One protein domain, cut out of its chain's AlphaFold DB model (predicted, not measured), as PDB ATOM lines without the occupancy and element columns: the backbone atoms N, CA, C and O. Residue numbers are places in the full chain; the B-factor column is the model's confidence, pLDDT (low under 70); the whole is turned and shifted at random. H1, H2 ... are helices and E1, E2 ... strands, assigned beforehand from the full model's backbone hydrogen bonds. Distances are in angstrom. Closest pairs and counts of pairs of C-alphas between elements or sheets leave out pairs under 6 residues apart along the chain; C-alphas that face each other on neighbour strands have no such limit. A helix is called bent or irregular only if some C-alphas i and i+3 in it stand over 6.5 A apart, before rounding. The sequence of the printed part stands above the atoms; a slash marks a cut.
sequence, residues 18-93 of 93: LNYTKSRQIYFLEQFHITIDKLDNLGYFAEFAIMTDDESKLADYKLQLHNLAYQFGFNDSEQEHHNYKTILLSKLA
ATOM      1  N   LEU A  18      97.035 196.386 236.449       91.81
ATOM      2  CA  LEU A  18      97.865 195.207 236.236       91.81
ATOM      3  C   LEU A  18      97.205 194.013 236.926       91.81
ATOM      4  O   LEU A  18      96.789 194.115 238.083       91.81
ATOM      5  N   ASN A  19      97.148 192.882 236.232       92.44
ATOM      6  CA  ASN A  19      96.753 191.597 236.792       92.44
ATOM      7  C   ASN A  19      97.803 190.556 236.398       92.44
ATOM      8  O   ASN A  19      98.161 190.469 235.227       92.44
ATOM      9  N   TYR A  20      98.306 189.796 237.367       91.50
ATOM     10  CA  TYR A  20      99.316 188.768 237.142       91.50
ATOM     11  C   TYR A  20      99.172 187.641 238.163       91.50
ATOM     12  O   TYR A  20      98.625 187.825 239.253       91.50
ATOM     13  N   THR A  21      99.686 186.471 237.805       94.25
ATOM     14  CA  THR A  21      99.726 185.285 238.659       94.25
ATOM     15  C   THR A  21     101.153 185.001 239.100       94.25
ATOM     16  O   THR A  21     102.105 185.255 238.365       94.25
ATOM     17  N   LYS A  22     101.297 184.453 240.305       95.44
ATOM     18  CA  LYS A  22     102.555 183.898 240.799       95.44
ATOM     19  C   LYS A  22     102.282 182.625 241.588       95.44
ATOM     20  O   LYS A  22     101.222 182.509 242.206       95.44
ATOM     21  N   SER A  23     103.241 181.709 241.595       97.12
ATOM     22  CA  SER A  23     103.269 180.618 242.572       97.12
ATOM     23  C   SER A  23     104.081 181.080 243.774       97.12
ATOM     24  O   SER A  23     105.185 181.577 243.581       97.12
ATOM     25  N   ARG A  24     103.539 180.941 244.987       98.12
ATOM     26  CA  ARG A  24     104.188 181.382 246.228       98.12
ATOM     27  C   ARG A  24     104.268 180.234 247.222       98.12
ATOM     28  O   ARG A  24     103.252 179.610 247.527       98.12
ATOM     29  N   GLN A  25     105.459 180.009 247.752       97.94
ATOM     30  CA  GLN A  25     105.706 179.166 248.918       97.94
ATOM     31  C   GLN A  25     106.056 180.072 250.099       97.94
ATOM     32  O   GLN A  25     106.720 181.088 249.910       97.94
ATOM     33  N   ILE A  26     105.579 179.740 251.297       97.56
ATOM     34  CA  ILE A  26     105.803 180.536 252.509       97.56
ATOM     35  C   ILE A  26     106.343 179.609 253.591       97.56
ATOM     36  O   ILE A  26     105.733 178.580 253.885       97.56
ATOM     37  N   TYR A  27     107.463 180.002 254.181       97.31
ATOM     38  CA  TYR A  27     108.140 179.312 255.267       97.31
ATOM     39  C   TYR A  27     108.288 180.264 256.451       97.31
ATOM     40  O   TYR A  27     108.506 181.463 256.275       97.31
ATOM     41  N   PHE A  28     108.181 179.714 257.654       96.00
ATOM     42  CA  PHE A  28     108.352 180.456 258.897       96.00
ATOM     43  C   PHE A  28     109.605 179.943 259.594       96.00
ATOM     44  O   PHE A  28     109.728 178.742 259.842       96.00
ATOM     45  N   LEU A  29     110.522 180.852 259.898       93.31
ATOM     46  CA  LEU A  29     111.705 180.587 260.699       93.31
ATOM     47  C   LEU A  29     111.628 181.487 261.928       93.31
ATOM     48  O   LEU A  29     111.993 182.660 261.876       93.31
ATOM     49  N   GLU A  30     111.085 180.932 263.009       92.12
ATOM     50  CA  GLU A  30     110.749 181.681 264.222       92.12
ATOM     51  C   GLU A  30     109.844 182.887 263.900       92.12
ATOM     52  O   GLU A  30     108.702 182.712 263.479       92.12
ATOM     53  N   GLN A  31     110.353 184.106 264.081       93.62
ATOM     54  CA  GLN A  31     109.663 185.371 263.809       93.62
ATOM     55  C   GLN A  31     109.788 185.846 262.350       93.62
ATOM     56  O   GLN A  31     109.112 186.796 261.944       93.62
ATOM     57  N   PHE A  32     110.658 185.213 261.561       96.62
ATOM     58  CA  PHE A  32     110.911 185.583 260.175       96.62
ATOM     59  C   PHE A  32     110.056 184.776 259.207       96.62
ATOM     60  O   PHE A  32     109.761 183.597 259.404       96.62
ATOM     61  N   HIS A  33     109.706 185.433 258.112       96.94
ATOM     62  CA  HIS A  33     108.936 184.886 257.014       96.94
ATOM     63  C   HIS A  33     109.834 184.855 255.789       96.94
ATOM     64  O   HIS A  33     110.382 185.886 255.399       96.94
ATOM     65  N   ILE A  34     109.965 183.682 255.182       97.44
ATOM     66  CA  ILE A  34     110.665 183.510 253.914       97.44
ATOM     67  C   ILE A  34     109.614 183.129 252.886       97.44
ATOM     68  O   ILE A  34     108.925 182.118 253.041       97.44
ATOM     69  N   THR A  35     109.469 183.930 251.836       97.94
ATOM     70  CA  THR A  35     108.608 183.572 250.708       97.94
ATOM     71  C   THR A  35     109.445 183.291 249.480       97.94
ATOM     72  O   THR A  35     110.408 184.003 249.225       97.94
ATOM     73  N   ILE A  36     109.089 182.242 248.741       97.50
ATOM     74  CA  ILE A  36     109.697 181.909 247.454       97.50
ATOM     75  C   ILE A  36     108.621 182.072 246.393       97.50
ATOM     76  O   ILE A  36     107.622 181.345 246.384       97.50
ATOM     77  N   ASP A  37     108.837 183.034 245.511       97.75
ATOM     78  CA  ASP A  37     107.929 183.379 244.434       97.75
ATOM     79  C   ASP A  37     108.482 182.919 243.098       97.75
ATOM     80  O   ASP A  37     109.632 183.178 242.762       97.75
ATOM     81  N   LYS A  38     107.626 182.287 242.296       96.88
ATOM     82  CA  LYS A  38     107.871 182.038 240.878       96.88
ATOM     83  C   LYS A  38     106.879 182.837 240.048       96.88
ATOM     84  O   LYS A  38     105.664 182.643 240.166       96.88
ATOM     85  N   LEU A  39     107.408 183.687 239.178       94.75
ATOM     86  CA  LEU A  39     106.656 184.386 238.145       94.75
ATOM     87  C   LEU A  39     107.142 183.885 236.786       94.75
ATOM     88  O   LEU A  39     108.324 184.019 236.476       94.75
ATOM     89  N   ASP A  40     106.242 183.341 235.966       84.62
ATOM     90  CA  ASP A  40     106.612 182.626 234.729       84.62
ATOM     91  C   ASP A  40     107.496 183.452 233.776       84.62
ATOM     92  O   ASP A  40     108.364 182.896 233.112       84.62
ATOM     93  N   ASN A  41     107.342 184.782 233.774       84.50
ATOM     94  CA  ASN A  41     108.083 185.695 232.897       84.50
ATOM     95  C   ASN A  41     109.224 186.470 233.585       84.50
ATOM     96  O   ASN A  41     109.903 187.251 232.916       84.50
ATOM     97  N   LEU A  42     109.420 186.316 234.902       91.62
ATOM     98  CA  LEU A  42     110.480 187.014 235.652       91.62
ATOM     99  C   LEU A  42     111.467 186.069 236.349       91.62
ATOM    100  O   LEU A  42     112.566 186.498 236.675       91.62
ATOM    101  N   GLY A  43     111.099 184.805 236.562       94.19
ATOM    102  CA  GLY A  43     111.925 183.834 237.274       94.19
ATOM    103  C   GLY A  43     111.518 183.669 238.737       94.19
ATOM    104  O   GLY A  43     110.330 183.733 239.071       94.19
ATOM    105  N   TYR A  44     112.512 183.390 239.581       96.62
ATOM    106  CA  TYR A  44     112.335 183.093 241.001       96.62
ATOM    107  C   TYR A  44     112.837 184.245 241.868       96.62
ATOM    108  O   TYR A  44     113.875 184.829 241.575       96.62
ATOM    109  N   PHE A  45     112.120 184.525 242.952       97.44
ATOM    110  CA  PHE A  45     112.453 185.555 243.933       97.44
ATOM    111  C   PHE A  45     112.296 185.001 245.345       97.44
ATOM    112  O   PHE A  45     111.447 184.140 245.582       97.44
ATOM    113  N   ALA A  46     113.093 185.522 246.276       97.50
ATOM    114  CA  ALA A  46     112.953 185.248 247.699       97.50
ATOM    115  C   ALA A  46     112.696 186.555 248.462       97.50
ATOM    116  O   ALA A  46     113.434 187.524 248.296       97.50
ATOM    117  N   GLU A  47     111.664 186.589 249.308       97.81
ATOM    118  CA  GLU A  47     111.414 187.706 250.228       97.81
ATOM    119  C   GLU A  47     111.687 187.241 251.658       97.81
ATOM    120  O   GLU A  47     111.067 186.282 252.120       97.81
ATOM    121  N   PHE A  48     112.572 187.945 252.364       97.81
ATOM    122  CA  PHE A  48     112.808 187.783 253.796       97.81
ATOM    123  C   PHE A  48     112.114 188.933 254.524       97.81
ATOM    124  O   PHE A  48     112.410 190.100 254.260       97.81
ATOM    125  N   ALA A  49     111.182 188.626 255.424       97.75
ATOM    126  CA  ALA A  49     110.348 189.636 256.063       97.75
ATOM    127  C   ALA A  49     110.064 189.347 257.540       97.75
ATOM    128  O   ALA A  49     110.003 188.206 257.995       97.75
ATOM    129  N   ILE A  50     109.820 190.421 258.284       97.69
ATOM    130  CA  ILE A  50     109.252 190.410 259.629       97.69
ATOM    131  C   ILE A  50     108.251 191.558 259.726       97.69
ATOM    132  O   ILE A  50     108.436 192.602 259.100       97.69
ATOM    133  N   MET A  51     107.180 191.356 260.487       96.56
ATOM    134  CA  MET A  51     106.209 192.401 260.798       96.56
ATOM    135  C   MET A  51     106.388 192.826 262.250       96.56
ATOM    136  O   MET A  51     106.554 191.986 263.132       96.56
ATOM    137  N   THR A  52     106.363 194.128 262.498       96.44
ATOM    138  CA  THR A  52     106.442 194.688 263.843       96.44
ATOM    139  C   THR A  52     105.654 195.989 263.899       96.44
ATOM    140  O   THR A  52     105.629 196.727 262.916       96.44
ATOM    141  N   ASP A  53     105.037 196.258 265.046       97.75
ATOM    142  CA  ASP A  53     104.429 197.557 265.358       97.75
ATOM    143  C   ASP A  53     105.440 198.511 266.028       97.75
ATOM    144  O   ASP A  53     105.139 199.677 266.271       97.75
ATOM    145  N   ASP A  54     106.642 198.021 266.354       97.25
ATOM    146  CA  ASP A  54     107.695 198.778 267.031       97.25
ATOM    147  C   ASP A  54     108.720 199.308 266.021       97.25
ATOM    148  O   ASP A  54     109.655 198.610 265.614       97.25
ATOM    149  N   GLU A  55     108.550 200.570 265.628       97.38
ATOM    150  CA  GLU A  55     109.424 201.239 264.661       97.38
ATOM    151  C   GLU A  55     110.890 201.309 265.118       97.38
ATOM    152  O   GLU A  55     111.796 201.343 264.279       97.38
ATOM    153  N   SER A  56     111.156 201.273 266.430       97.88
ATOM    154  CA  SER A  56     112.526 201.351 266.954       97.88
ATOM    155  C   SER A  56     113.382 200.147 266.554       97.88
ATOM    156  O   SER A  56     114.603 200.259 266.455       97.88
ATOM    157  N   LYS A  57     112.746 199.012 266.237       97.44
ATOM    158  CA  LYS A  57     113.421 197.763 265.866       97.44
ATOM    159  C   LYS A  57     113.705 197.637 264.374       97.44
ATOM    160  O   LYS A  57     114.345 196.672 263.962       97.44
ATOM    161  N   LEU A  58     113.242 198.572 263.538       97.69
ATOM    162  CA  LEU A  58     113.337 198.441 262.079       97.69
ATOM    163  C   LEU A  58     114.784 198.331 261.585       97.69
ATOM    164  O   LEU A  58     115.058 197.540 260.682       97.69
ATOM    165  N   ALA A  59     115.712 199.087 262.177       97.69
ATOM    166  CA  ALA A  59     117.127 199.026 261.811       97.69
ATOM    167  C   ALA A  59     117.740 197.655 262.147       97.69
ATOM    168  O   ALA A  59     118.364 197.028 261.288       97.69
ATOM    169  N   ASP A  60     117.483 197.162 263.359       97.94
ATOM    170  CA  ASP A  60     117.984 195.872 263.830       97.94
ATOM    171  C   ASP A  60     117.392 194.714 263.026       97.94
ATOM    172  O   ASP A  60     118.111 193.812 262.596       97.94
ATOM    173  N   TYR A  61     116.086 194.750 262.759       97.88
ATOM    174  CA  TYR A  61     115.425 193.741 261.940       97.88
ATOM    175  C   TYR A  61     115.909 193.752 260.498       97.88
ATOM    176  O   TYR A  61     116.094 192.683 259.924       97.88
ATOM    177  N   LYS A  62     116.183 194.923 259.915       96.88
ATOM    178  CA  LYS A  62     116.770 195.000 258.574       96.88
ATOM    179  C   LYS A  62     118.129 194.298 258.524       96.88
ATOM    180  O   LYS A  62     118.374 193.543 257.586       96.88
ATOM    181  N   LEU A  63     118.979 194.502 259.532       97.44
ATOM    182  CA  LEU A  63     120.272 193.820 259.626       97.44
ATOM    183  C   LEU A  63     120.105 192.305 259.819       97.44
ATOM    184  O   LEU A  63     120.797 191.523 259.175       97.44
ATOM    185  N   GLN A  64     119.165 191.876 260.664       97.44
ATOM    186  CA  GLN A  64     118.877 190.453 260.876       97.44
ATOM    187  C   GLN A  64     118.375 189.770 259.596       97.44
ATOM    188  O   GLN A  64     118.843 188.684 259.268       97.44
ATOM    189  N   LEU A  65     117.472 190.413 258.849       97.44
ATOM    190  CA  LEU A  65     116.968 189.904 257.570       97.44
ATOM    191  C   LEU A  65     118.072 189.811 256.514       97.44
ATOM    192  O   LEU A  65     118.125 188.838 255.768       97.44
ATOM    193  N   HIS A  66     118.960 190.805 256.467       96.69
ATOM    194  CA  HIS A  66     120.111 190.807 255.570       96.69
ATOM    195  C   HIS A  66     121.062 189.650 255.893       96.69
ATOM    196  O   HIS A  66     121.330 188.820 255.028       96.69
ATOM    197  N   ASN A  67     121.446 189.493 257.161       96.75
ATOM    198  CA  ASN A  67     122.261 188.362 257.609       96.75
ATOM    199  C   ASN A  67     121.593 187.009 257.312       96.75
ATOM    200  O   ASN A  67     122.273 186.060 256.920       96.75
ATOM    201  N   LEU A  68     120.271 186.916 257.474       96.88
ATOM    202  CA  LEU A  68     119.513 185.711 257.150       96.88
ATOM    203  C   LEU A  68     119.566 185.402 255.648       96.88
ATOM    204  O   LEU A  68     119.804 184.258 255.278       96.88
ATOM    205  N   ALA A  69     119.424 186.401 254.775       97.06
ATOM    206  CA  ALA A  69     119.573 186.201 253.334       97.06
ATOM    207  C   ALA A  69     120.977 185.679 252.971       97.06
ATOM    208  O   ALA A  69     121.095 184.722 252.203       97.06
ATOM    209  N   TYR A  70     122.029 186.216 253.599       97.19
ATOM    210  CA  TYR A  70     123.404 185.728 253.421       97.19
ATOM    211  C   TYR A  70     123.582 184.267 253.847       97.19
ATOM    212  O   TYR A  70     124.268 183.505 253.168       97.19
ATOM    213  N   GLN A  71     122.931 183.833 254.931       96.44
ATOM    214  CA  GLN A  71     122.958 182.426 255.359       96.44
ATOM    215  C   GLN A  71     122.324 181.477 254.332       96.44
ATOM    216  O   GLN A  71     122.717 180.316 254.245       96.44
ATOM    217  N   PHE A  72     121.372 181.971 253.538       95.06
ATOM    218  CA  PHE A  72     120.743 181.230 252.443       95.06
ATOM    219  C   PHE A  72     121.528 181.319 251.122       95.06
ATOM    220  O   PHE A  72     121.088 180.764 250.115       95.06
ATOM    221  N   GLY A  73     122.700 181.964 251.126       96.69
ATOM    222  CA  GLY A  73     123.599 182.066 249.976       96.69
ATOM    223  C   GLY A  73     123.372 183.286 249.087       96.69
ATOM    224  O   GLY A  73     124.063 183.406 248.078       96.69
ATOM    225  N   PHE A  74     122.453 184.186 249.452       96.88
ATOM    226  CA  PHE A  74     122.261 185.443 248.731       96.88
ATOM    227  C   PHE A  74     123.361 186.452 249.064       96.88
ATOM    228  O   PHE A  74     123.979 186.401 250.128       96.88
ATOM    229  N   ASN A  75     123.573 187.414 248.174       95.62
ATOM    230  CA  ASN A  75     124.443 188.560 248.422       95.62
ATOM    231  C   ASN A  75     123.826 189.873 247.908       95.62
ATOM    232  O   ASN A  75     122.799 189.875 247.231       95.62
ATOM    233  N   ASP A  76     124.479 190.999 248.203       94.44
ATOM    234  CA  ASP A  76     123.965 192.337 247.871       94.44
ATOM    235  C   ASP A  76     123.715 192.549 246.370       94.44
ATOM    236  O   ASP A  76     122.826 193.312 246.002       94.44
ATOM    237  N   SER A  77     124.465 191.873 245.489       95.81
ATOM    238  CA  SER A  77     124.279 192.004 244.035       95.81
ATOM    239  C   SER A  77     123.007 191.326 243.516       95.81
ATOM    240  O   SER A  77     122.564 191.624 242.408       95.81
ATOM    241  N   GLU A  78     122.404 190.447 244.318       95.25
ATOM    242  CA  GLU A  78     121.164 189.732 244.000       95.25
ATOM    243  C   GLU A  78     119.930 190.416 244.604       95.25
ATOM    244  O   GLU A  78     118.801 189.957 244.407       95.25
ATOM    245  N   GLN A  79     120.118 191.517 245.337       96.38
ATOM    246  CA  GLN A  79     119.013 192.252 245.928       96.38
ATOM    247  C   GLN A  79     118.217 193.001 244.849       96.38
ATOM    248  O   GLN A  79     118.672 193.985 244.269       96.38
ATOM    249  N   GLU A  80     116.974 192.574 244.630       96.06
ATOM    250  CA  GLU A  80     116.034 193.303 243.781       96.06
ATOM    251  C   GLU A  80     115.400 194.470 244.556       96.06
ATOM    252  O   GLU A  80     114.792 194.298 245.616       96.06
ATOM    253  N   HIS A  81     115.531 195.678 244.010       95.56
ATOM    254  CA  HIS A  81     115.024 196.912 244.616       95.56
ATOM    255  C   HIS A  81     113.653 197.332 244.068       95.56
ATOM    256  O   HIS A  81     112.981 198.188 244.653       95.56
ATOM    257  N   HIS A  82     113.211 196.739 242.961       96.00
ATOM    258  CA  HIS A  82     111.913 197.000 242.360       96.00
ATOM    259  C   HIS A  82     110.886 195.965 242.817       96.00
ATOM    260  O   HIS A  82     111.100 194.759 242.758       96.00
ATOM    261  N   ASN A  83     109.698 196.422 243.208       94.06
ATOM    262  CA  ASN A  83     108.588 195.497 243.425       94.06
ATOM    263  C   ASN A  83     108.120 194.872 242.093       94.06
ATOM    264  O   ASN A  83     108.286 195.459 241.018       94.06
ATOM    265  N   TYR A  84     107.433 193.727 242.162       94.69
ATOM    266  CA  TYR A  84     106.965 193.011 240.968       94.69
ATOM    267  C   TYR A  84     106.101 193.854 240.031       94.69
ATOM    268  O   TYR A  84     106.192 193.695 238.819       94.69
ATOM    269  N   LYS A  85     105.268 194.766 240.555       93.31
ATOM    270  CA  LYS A  85     104.444 195.640 239.708       93.31
ATOM    271  C   LYS A  85     105.333 196.526 238.836       93.31
ATOM    272  O   LYS A  85     105.050 196.650 237.648       93.31
ATOM    273  N   THR A  86     106.382 197.122 239.399       94.81
ATOM    274  CA  THR A  86     107.321 197.964 238.648       94.81
ATOM    275  C   THR A  86     108.034 197.161 237.559       94.81
ATOM    276  O   THR A  86     108.058 197.605 236.414       94.81
ATOM    277  N   ILE A  87     108.534 195.961 237.878       94.44
ATOM    278  CA  ILE A  87     109.241 195.099 236.912       94.44
ATOM    279  C   ILE A  87     108.301 194.611 235.798       94.44
ATOM    280  O   ILE A  87     108.671 194.568 234.629       94.44
ATOM    281  N   LEU A  88     107.069 194.231 236.139       93.38
ATOM    282  CA  LEU A  88     106.097 193.761 235.151       93.38
ATOM    283  C   LEU A  88     105.643 194.888 234.223       93.38
ATOM    284  O   LEU A  88     105.552 194.674 233.019       93.38
ATOM    285  N   LEU A  89     105.379 196.084 234.759       92.56
ATOM    286  CA  LEU A  89     104.984 197.229 233.939       92.56
ATOM    287  C   LEU A  89     106.113 197.690 233.014       92.56
ATOM    288  O   LEU A  89     105.831 198.040 231.874       92.56
ATOM    289  N   SER A  90     107.375 197.647 233.458       91.25
ATOM    290  CA  SER A  90     108.509 198.027 232.605       91.25
ATOM    291  C   SER A  90     108.744 197.065 231.438       91.25
ATOM    292  O   SER A  90     109.318 197.471 230.436       91.25
ATOM    293  N   LYS A  91     108.279 195.812 231.533       84.44
ATOM    294  CA  LYS A  91     108.334 194.829 230.437       84.44
ATOM    295  C   LYS A  91     107.163 194.911 229.451       84.44
ATOM    296  O   LYS A  91     107.197 194.224 228.435       84.44
ATOM    297  N   LEU A  92     106.117 195.674 229.771       77.94
ATOM    298  CA  LEU A  92     104.948 195.876 228.905       77.94
ATOM    299  C   LEU A  92     105.054 197.142 228.036       77.94
ATOM    300  O   LEU A  92     104.202 197.336 227.169       77.94
ATOM    301  N   ALA A  93     106.046 197.996 228.306       58.66
ATOM    302  CA  ALA A  93     106.361 199.207 227.547       58.66
ATOM    303  C   ALA A  93     107.344 198.900 226.410       58.66
ATOM    304  O   ALA A  93     107.190 199.530 225.340       58.66
TER     305      ALA A  93
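Overview. This is residues 18 to 93 of the 93 residues of the protein "Adenylate cyclase" of Proteus mirabilis (UniProt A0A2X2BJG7). A three-stranded antiparallel ribbon, E1, E2 and E3, forms a long narrow wall, with the helix H1 packed slantwise over one end of one face through residues 61 to 69. From H1 a long link, with no named element, leads back toward the other end of the long axis, where the short helix H2 lies off the sheet. The 76 printed residues, with three named strands followed by two named helices, are of the mixed class; the sheet order is E1, E2, E3. The whole is only just loose, close to compact, with a radius of gyration of the C-alphas of 14.0 A, and elongated, with spans of 39 by 24 by 23 A.

Along the chain. E2, residues 32 to 39, is the longest strand, 22.5 A from first to last C-alpha. E1, residues 23 to 29, measures 20.0 A and begins with C-alpha 23 at (103.269, 180.618, 242.572). E3, residues 43 to 49, measures 19.7 A. H1, residues 55 to 71, measures 25.0 A and begins with C-alpha 55 at (109.424, 201.239, 264.661). H1 has a kink of 25 degrees near residue 62 and is irregular, with C-alphas 56 and 59 7.3 A apart. H2, residues 84 to 90, measures 9.9 A and ends with C-alpha 90 at (108.509, 198.027, 232.605).

Arrangement. E1, E2 and E3 form a meander, each strand the antiparallel neighbour of the one before, with E2 as the inner strand. The hairpin E1 and E2 has directions 165 degrees apart; N 27 and O 34 are within hydrogen-bond range at 2.8 A. The hairpin E2 and E3 has directions 163 degrees apart; N 37 and O 45 are within range at 2.8 A. H1 is on one face of this sheet, an arrangement of two layers, helix over strands, at a height over the sheet of 8.0 A. It lies over E2 and E3, slantwise to the strands, at 36 degrees to E3 on the local plane. The closest C-alphas of E3 and H1 are those of Phe 48 and Leu 65, 6.0 A apart. H2 is not on the sheet, and it is apart from E1, E2, E3 and H1. In H2 every O i to N i+4 pair is within hydrogen-bond range; in H1, 11 of 13 are.

Size, cuts and confidence. The C-alphas of Glu 30 and Ala 93, the two farthest apart, are separated by 40.9 A. The printed part has no cut and ends at the chain's last residue. The link from H1 to H2, residues 72 to 83, is long; the other links are tight. The mean pLDDT of the printed part is 94.8, and residue 93 alone is under 70.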